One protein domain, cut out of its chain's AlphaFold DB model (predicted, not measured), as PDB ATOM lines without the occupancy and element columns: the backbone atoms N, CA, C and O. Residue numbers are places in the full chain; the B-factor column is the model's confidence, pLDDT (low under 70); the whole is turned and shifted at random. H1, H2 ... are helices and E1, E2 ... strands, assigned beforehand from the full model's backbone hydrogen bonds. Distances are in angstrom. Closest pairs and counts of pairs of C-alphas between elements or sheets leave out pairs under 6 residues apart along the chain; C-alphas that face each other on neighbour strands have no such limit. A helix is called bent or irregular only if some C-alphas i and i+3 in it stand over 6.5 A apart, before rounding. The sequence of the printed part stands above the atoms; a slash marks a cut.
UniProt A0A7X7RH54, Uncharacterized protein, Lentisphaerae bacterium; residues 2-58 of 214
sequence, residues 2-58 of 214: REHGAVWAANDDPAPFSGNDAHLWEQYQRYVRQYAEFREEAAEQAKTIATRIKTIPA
ATOM      1  N   ARG A   2      -0.392  37.516  40.921       63.50
ATOM      2  CA  ARG A   2       1.058  37.805  40.895       63.50
ATOM      3  C   ARG A   2       1.458  37.795  42.375       63.50
ATOM      4  O   ARG A   2       0.849  38.555  43.118       63.50
ATOM      5  N   GLU A   3       2.277  36.835  42.799       57.75
ATOM      6  CA  GLU A   3       2.160  35.941  43.987       57.75
ATOM      7  C   GLU A   3       1.791  36.549  45.367       57.75
ATOM      8  O   GLU A   3       1.463  35.835  46.317       57.75
ATOM      9  N   HIS A   4       1.733  37.872  45.477       72.88
ATOM     10  CA  HIS A   4       1.507  38.627  46.704       72.88
ATOM     11  C   HIS A   4       0.299  39.581  46.673       72.88
ATOM     12  O   HIS A   4      -0.028  40.165  47.704       72.88
ATOM     13  N   GLY A   5      -0.385  39.747  45.537       86.88
ATOM     14  CA  GLY A   5      -1.509  40.684  45.441       86.88
ATOM     15  C   GLY A   5      -2.830  40.186  46.017       86.88
ATOM     16  O   GLY A   5      -2.998  38.988  46.237       86.88
ATOM     17  N   ALA A   6      -3.763  41.117  46.210       92.81
ATOM     18  CA  ALA A   6      -5.177  40.873  46.480       92.81
ATOM     19  C   ALA A   6      -6.055  41.518  45.398       92.81
ATOM     20  O   ALA A   6      -5.644  42.475  44.737       92.81
ATOM     21  N   VAL A   7      -7.238  40.941  45.206       92.62
ATOM     22  CA  VAL A   7      -8.227  41.316  44.195       92.62
ATOM     23  C   VAL A   7      -9.549  41.578  44.888       92.62
ATOM     24  O   VAL A   7     -10.026  40.726  45.636       92.62
ATOM     25  N   TRP A   8     -10.154  42.719  44.580       94.12
ATOM     26  CA  TRP A   8     -11.546  43.006  44.877       94.12
ATOM     27  C   TRP A   8     -12.291  43.094  43.550       94.12
ATOM     28  O   TRP A   8     -11.812  43.739  42.613       94.12
ATOM     29  N   ALA A   9     -13.437  42.434  43.476       93.31
ATOM     30  CA  ALA A   9     -14.321  42.455  42.318       93.31
ATOM     31  C   ALA A   9     -15.776  42.553  42.783       93.31
ATOM     32  O   ALA A   9     -16.100  42.155  43.910       93.31
ATOM     33  N   ALA A  10     -16.646  43.070  41.917       93.06
ATOM     34  CA  ALA A  10     -18.080  43.060  42.164       93.06
ATOM     35  C   ALA A  10     -18.596  41.613  42.285       93.06
ATOM     36  O   ALA A  10     -18.104  40.701  41.622       93.06
ATOM     37  N   ASN A  11     -19.561  41.380  43.172       87.50
ATOM     38  CA  ASN A  11     -20.103  40.046  43.448       87.50
ATOM     39  C   ASN A  11     -21.024  39.500  42.345       87.50
ATOM     40  O   ASN A  11     -21.321  38.307  42.345       87.50
ATOM     41  N   ASP A  12     -21.486  40.360  41.445       82.81
ATOM     42  CA  ASP A  12     -22.340  40.041  40.306       82.81
ATOM     43  C   ASP A  12     -21.571  39.931  38.979       82.81
ATOM     44  O   ASP A  12     -22.175  39.566  37.973       82.81
ATOM     45  N   ASP A  13     -20.255  40.179  38.969       77.38
ATOM     46  CA  ASP A  13     -19.403  39.961  37.798       77.38
ATOM     47  C   ASP A  13     -18.886  38.508  37.774       77.38
ATOM     48  O   ASP A  13     -18.021  38.130  38.576       77.38
ATOM     49  N   PRO A  14     -19.387  37.652  36.859       66.81
ATOM     50  CA  PRO A  14     -18.969  36.257  36.791       66.81
ATOM     51  C   PRO A  14     -17.541  36.081  36.244       66.81
ATOM     52  O   PRO A  14     -16.959  35.004  36.414       66.81
ATOM     53  N   ALA A  15     -16.966  37.090  35.580       75.44
ATOM     54  CA  ALA A  15     -15.681  36.985  34.891       75.44
ATOM     55  C   ALA A  15     -14.896  38.316  34.899       75.44
ATOM     56  O   ALA A  15     -14.657  38.905  33.841       75.44
ATOM     57  N   PRO A  16     -14.393  38.756  36.069       81.19
ATOM     58  CA  PRO A  16     -13.672  40.023  36.193       81.19
ATOM     59  C   PRO A  16     -12.339  40.060  35.421       81.19
ATOM     60  O   PRO A  16     -11.800  41.135  35.155       81.19
ATOM     61  N   PHE A  17     -11.811  38.897  35.020       83.62
ATOM     62  CA  PHE A  17     -10.645  38.764  34.144       83.62
ATOM     63  C   PHE A  17     -11.045  38.174  32.790       83.62
ATOM     64  O   PHE A  17     -11.872  37.268  32.714       83.62
ATOM     65  N   SER A  18     -10.396  38.639  31.722       80.69
ATOM     66  CA  SER A  18     -10.610  38.157  30.354       80.69
ATOM     67  C   SER A  18      -9.286  37.991  29.595       80.69
ATOM     68  O   SER A  18      -8.210  38.319  30.102       80.69
ATOM     69  N   GLY A  19      -9.349  37.437  28.379       84.56
ATOM     70  CA  GLY A  19      -8.176  37.238  27.526       84.56
ATOM     71  C   GLY A  19      -7.125  36.328  28.169       84.56
ATOM     72  O   GLY A  19      -7.451  35.259  28.685       84.56
ATOM     73  N   ASN A  20      -5.863  36.763  28.155       79.88
ATOM     74  CA  ASN A  20      -4.731  35.985  28.676       79.88
ATOM     75  C   ASN A  20      -4.831  35.690  30.183       79.88
ATOM     76  O   ASN A  20      -4.242  34.717  30.650       79.88
ATOM     77  N   ASP A  21      -5.596  36.489  30.933       82.81
ATOM     78  CA  ASP A  21      -5.740  36.341  32.384       82.81
ATOM     79  C   ASP A  21      -6.936  35.456  32.786       82.81
ATOM     80  O   ASP A  21      -7.105  35.143  33.966       82.81
ATOM     81  N   ALA A  22      -7.750  34.986  31.830       85.06
ATOM     82  CA  ALA A  22      -8.911  34.140  32.121       85.06
ATOM     83  C   ALA A  22      -8.513  32.808  32.788       85.06
ATOM     84  O   ALA A  22      -9.095  32.412  33.797       85.06
ATOM     85  N   HIS A  23      -7.460  32.154  32.285       84.62
ATOM     86  CA  HIS A  23      -6.963  30.899  32.862       84.62
ATOM     87  C   HIS A  23      -6.465  31.079  34.304       84.62
ATOM     88  O   HIS A  23      -6.661  30.229  35.174       84.62
ATOM     89  N   LEU A  24      -5.847  32.230  34.567       82.75
ATOM     90  CA  LEU A  24      -5.347  32.588  35.881       82.75
ATOM     91  C   LEU A  24      -6.500  32.780  36.880       82.75
ATOM     92  O   LEU A  24      -6.416  32.330  38.024       82.75
ATOM     93  N   TRP A  25      -7.602  33.390  36.438       86.88
ATOM     94  CA  TRP A  25      -8.814  33.523  37.245       86.88
ATOM     95  C   TRP A  25      -9.473  32.179  37.549       86.88
ATOM     96  O   TRP A  25      -9.798  31.906  38.705       86.88
ATOM     97  N   GLU A  26      -9.602  31.296  36.555       87.50
ATOM     98  CA  GLU A  26     -10.106  29.933  36.766       87.50
ATOM     99  C   GLU A  26      -9.286  29.179  37.818       87.50
ATOM    100  O   GLU A  26      -9.848  28.492  38.678       87.50
ATOM    101  N   GLN A  27      -7.959  29.326  37.776       88.12
ATOM    102  CA  GLN A  27      -7.067  28.740  38.767       88.12
ATOM    103  C   GLN A  27      -7.353  29.294  40.166       88.12
ATOM    104  O   GLN A  27      -7.454  28.522  41.120       88.12
ATOM    105  N   TYR A  28      -7.542  30.607  40.317       88.25
ATOM    106  CA  TYR A  28      -7.872  31.166  41.627       88.25
ATOM    107  C   TYR A  28      -9.228  30.710  42.145       88.25
ATOM    108  O   TYR A  28      -9.352  30.391  43.324       88.25
ATOM    109  N   GLN A  29     -10.221  30.598  41.267       88.56
ATOM    110  CA  GLN A  29     -11.531  30.067  41.623       88.56
ATOM    111  C   GLN A  29     -11.450  28.609  42.104       88.56
ATOM    112  O   GLN A  29     -12.185  28.214  43.009       88.56
ATOM    113  N   ARG A  30     -10.522  27.799  41.568       90.56
ATOM    114  CA  ARG A  30     -10.244  26.452  42.104       90.56
ATOM    115  C   ARG A  30      -9.688  26.511  43.525       90.56
ATOM    116  O   ARG A  30     -10.163  25.767  44.375       90.56
ATOM    117  N   TYR A  31      -8.739  27.405  43.795       91.62
ATOM    118  CA  TYR A  31      -8.189  27.595  45.140       91.62
ATOM    119  C   TYR A  31      -9.234  28.097  46.141       91.62
ATOM    120  O   TYR A  31      -9.287  27.600  47.264       91.62
ATOM    121  N   VAL A  32     -10.112  29.015  45.722       90.06
ATOM    122  CA  VAL A  32     -11.256  29.469  46.529       90.06
ATOM    123  C   VAL A  32     -12.159  28.288  46.884       90.06
ATOM    124  O   VAL A  32     -12.493  28.123  48.053       90.06
ATOM    125  N   ARG A  33     -12.499  27.423  45.918       92.88
ATOM    126  CA  ARG A  33     -13.304  26.215  46.175       92.88
ATOM    127  C   ARG A  33     -12.610  25.223  47.107       92.88
ATOM    128  O   ARG A  33     -13.245  24.729  48.027       92.88
ATOM    129  N   GLN A  34     -11.312  24.981  46.924       92.19
ATOM    130  CA  GLN A  34     -10.541  24.110  47.817       92.19
ATOM    131  C   GLN A  34     -10.539  24.635  49.256       92.19
ATOM    132  O   GLN A  34     -10.794  23.884  50.189       92.19
ATOM    133  N   TYR A  35     -10.314  25.933  49.462       93.50
ATOM    134  CA  TYR A  35     -10.414  26.522  50.799       93.50
ATOM    135  C   TYR A  35     -11.854  26.476  51.346       93.50
ATOM    136  O   TYR A  35     -12.072  26.237  52.539       93.50
ATOM    137  N   ALA A  36     -12.847  26.643  50.464       92.38
ATOM    138  CA  ALA A  36     -14.265  26.519  50.789       92.38
ATOM    139  C   ALA A  36     -14.666  25.094  51.241       92.38
ATOM    140  O   ALA A  36     -15.629  24.946  51.993       92.38
ATOM    141  N   GLU A  37     -13.924  24.069  50.833       95.25
ATOM    142  CA  GLU A  37     -14.168  22.668  51.188       95.25
ATOM    143  C   GLU A  37     -13.340  22.229  52.404       95.25
ATOM    144  O   GLU A  37     -13.892  21.704  53.366       95.25
ATOM    145  N   PHE A  38     -12.035  22.516  52.403       93.62
ATOM    146  CA  PHE A  38     -11.081  21.948  53.364       93.62
ATOM    147  C   PHE A  38     -10.680  22.892  54.511       93.62
ATOM    148  O   PHE A  38     -10.107  22.439  55.499       93.62
ATOM    149  N   ARG A  39     -10.962  24.203  54.419       92.06
ATOM    150  CA  ARG A  39     -10.611  25.211  55.447       92.06
ATOM    151  C   ARG A  39      -9.150  25.089  55.915       92.06
ATOM    152  O   ARG A  39      -8.236  25.311  55.124       92.06
ATOM    153  N   GLU A  40      -8.926  24.747  57.184       91.50
ATOM    154  CA  GLU A  40      -7.600  24.627  57.802       91.50
ATOM    155  C   GLU A  40      -6.764  23.476  57.224       91.50
ATOM    156  O   GLU A  40      -5.536  23.525  57.274       91.50
ATOM    157  N   GLU A  41      -7.404  22.483  56.606       93.44
ATOM    158  CA  GLU A  41      -6.744  21.350  55.948       93.44
ATOM    159  C   GLU A  41      -6.393  21.640  54.479       93.44
ATOM    160  O   GLU A  41      -5.730  20.840  53.819       93.44
ATOM    161  N   ALA A  42      -6.814  22.792  53.942       92.38
ATOM    162  CA  ALA A  42      -6.482  23.183  52.578       92.38
ATOM    163  C   ALA A  42      -4.970  23.424  52.413       92.38
ATOM    164  O   ALA A  42      -4.271  23.821  53.345       92.38
ATOM    165  N   ALA A  43      -4.463  23.272  51.189       92.56
ATOM    166  CA  ALA A  43      -3.088  23.654  50.876       92.56
ATOM    167  C   ALA A  43      -2.842  25.145  51.182       92.56
ATOM    168  O   ALA A  43      -3.703  25.988  50.924       92.56
ATOM    169  N   GLU A  44      -1.641  25.499  51.645       90.94
ATOM    170  CA  GLU A  44      -1.283  26.885  52.007       90.94
ATOM    171  C   GLU A  44      -1.523  27.894  50.876       90.94
ATOM    172  O   GLU A  44      -1.969  29.022  51.099       90.94
ATOM    173  N   GLN A  45      -1.309  27.470  49.629       88.94
ATOM    174  CA  GLN A  45      -1.603  28.291  48.459       88.94
ATOM    175  C   GLN A  45      -3.106  28.580  48.320       88.94
ATOM    176  O   GLN A  45      -3.482  29.705  47.989       88.94
ATOM    177  N   ALA A  46      -3.962  27.596  48.609       90.12
ATOM    178  CA  ALA A  46      -5.409  27.764  48.579       90.12
ATOM    179  C   ALA A  46      -5.875  28.735  49.668       90.12
ATOM    180  O   ALA A  46      -6.592  29.685  49.357       90.12
ATOM    181  N   LYS A  47      -5.383  28.572  50.905       91.44
ATOM    182  CA  LYS A  47      -5.643  29.504  52.017       91.44
ATOM    183  C   LYS A  47      -5.230  30.935  51.663       91.44
ATOM    184  O   LYS A  47      -6.004  31.881  51.815       91.44
ATOM    185  N   THR A  48      -4.023  31.090  51.124       89.31
ATOM    186  CA  THR A  48      -3.462  32.398  50.765       89.31
ATOM    187  C   THR A  48      -4.250  33.077  49.648       89.31
ATOM    188  O   THR A  48      -4.506  34.275  49.713       89.31
ATOM    189  N   ILE A  49      -4.626  32.345  48.598       89.38
ATOM    190  CA  ILE A  49      -5.346  32.930  47.460       89.38
ATOM    191  C   ILE A  49      -6.795  33.231  47.834       89.38
ATOM    192  O   ILE A  49      -7.285  34.309  47.506       89.38
ATOM    193  N   ALA A  50      -7.464  32.321  48.542       89.50
ATOM    194  CA  ALA A  50      -8.865  32.486  48.906       89.50
ATOM    195  C   ALA A  50      -9.091  33.703  49.812       89.50
ATOM    196  O   ALA A  50     -10.026  34.462  49.589       89.50
ATOM    197  N   THR A  51      -8.194  33.950  50.770       89.75
ATOM    198  CA  THR A  51      -8.260  35.131  51.656       89.75
ATOM    199  C   THR A  51      -7.948  36.455  50.945       89.75
ATOM    200  O   THR A  51      -8.245  37.531  51.466       89.75
ATOM    201  N   ARG A  52      -7.366  36.394  49.742       91.50
ATOM    202  CA  ARG A  52      -6.969  37.551  48.927       91.50
ATOM    203  C   ARG A  52      -7.895  37.816  47.742       91.50
ATOM    204  O   ARG A  52      -7.646  38.762  46.998       91.50
ATOM    205  N   ILE A  53      -8.939  37.011  47.562       91.25
ATOM    206  CA  ILE A  53     -10.038  37.304  46.642       91.25
ATOM    207  C   ILE A  53     -11.217  37.785  47.465       91.25
ATOM    208  O   ILE A  53     -11.771  37.046  48.273       91.25
ATOM    209  N   LYS A  54     -11.594  39.038  47.240       92.19
ATOM    210  CA  LYS A  54     -12.648  39.722  47.972       92.19
ATOM    211  C   LYS A  54     -13.772  40.075  47.014       92.19
ATOM    212  O   LYS A  54     -13.549  40.630  45.942       92.19
ATOM    213  N   THR A  55     -14.988  39.730  47.403       92.31
ATOM    214  CA  THR A  55     -16.201  40.090  46.675       92.31
ATOM    215  C   THR A  55     -16.847  41.286  47.352       92.31
ATOM    216  O   THR A  55     -17.073  41.293  48.561       92.31
ATOM    217  N   ILE A  56     -17.124  42.318  46.564       95.12
ATOM    218  CA  ILE A  56     -17.740  43.562  47.018       95.12
ATOM    219  C   ILE A  56     -19.146  43.644  46.419       95.12
ATOM    220  O   ILE A  56     -19.303  43.345  45.237       95.12
ATOM    221  N   PRO A  57     -20.180  44.027  47.190       94.62
ATOM    222  CA  PRO A  57     -21.493  44.315  46.621       94.62
ATOM    223  C   PRO A  57     -21.392  45.309  45.457       94.62
ATOM    224  O   PRO A  57     -20.669  46.301  45.564       94.62
ATOM    225  N   ALA A  58     -22.086  45.043  44.352       92.06
ATOM    226  CA  ALA A  58     -21.971  45.817  43.114       92.06
ATOM    227  C   ALA A  58     -22.142  47.340  43.308       92.06
ATOM    228  O   ALA A  58     -21.364  48.136  42.783       92.06
TER     229      ALA A  58
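This is residues 2 to 58 of the 214 residues of an uncharacterized protein of Lentisphaerae bacterium (UniProt A0A7X7RH54). A long kinked helix, H1, makes the longest axis, and the short helix H2 folds back on it at a steep angle. H2 leads into a small ribbon of two parallel strands, E1 and E2, and the stretch of residues 11 to 18 runs from the ribbon to the first end of H1, which sticks out with residues 19 to 23. The printed part has 57 residues, with two named strands and two named helices in the order E1, H1, H2, E2 along the chain; the sheet has the order E1, E2 and is parallel. The class is mixed, helices and strands. The whole is compact, with a radius of gyration of the C-alphas of 11.3 A and spans of 30 by 26 by 19 A.

E1, residues 6 to 10, and E2, residues 53 to 56, are parallel neighbours at 31 degrees. C-alphas 8 and 54 face each other at 4.6 A. N 54 and O 7 are within hydrogen-bond range at 2.8 A, and so are N 56 and O 9 at 2.8 A. Between these strands along the chain come H1, residues 19 to 41, and H2, residues 44 to 50. E1, H1, H2 and E2 form a strand-helix-strand unit, two parallel neighbour strands with helices between them, and its crossover is right-handed. H1 and H2 touch, and their closest C-alphas, those of Tyr 31 and Ala 46, are 4.4 A apart. Their lines stand at a steep tilt of 65 degrees, opposite ways. The closest C-alphas of H1 and E2, those of Val 32 and Ile 53, are 7.9 A apart. E1 and H2 are only just apart, with 8.0 A between their closest C-alphas. In H2 every O i to N i+4 pair is within hydrogen-bond range; in H1, 15 of 19 are.

E1 begins at C-alpha 6, at (-5.177, 40.873, 46.480), and is 13.8 A long from first to last C-alpha. H1 begins at C-alpha 19, at (-8.176, 37.238, 27.526), and is 32.6 A long. It has a kink of 58 degrees near residue 35 and is irregular: C-alphas 37 and 40 are 9.5 A apart, and its line is a rough one. H2 and E2 are each 9.9 A long, and E2 ends at C-alpha 56, at (-17.740, 43.562, 47.018).

The two C-alphas farthest apart, those of Gly 19 and Glu 40, are 32.8 A apart. Residues 18 to 23, of which 19 to 23 belong to H1, stand free. The printed part has no cut. The links from H1 to H2 and from H2 to E2 are tight, the link from E1 to H1 is short, and no link is long. The mean pLDDT of the printed part is 87.4, and residues 2 to 3 and residue 14 are under 70.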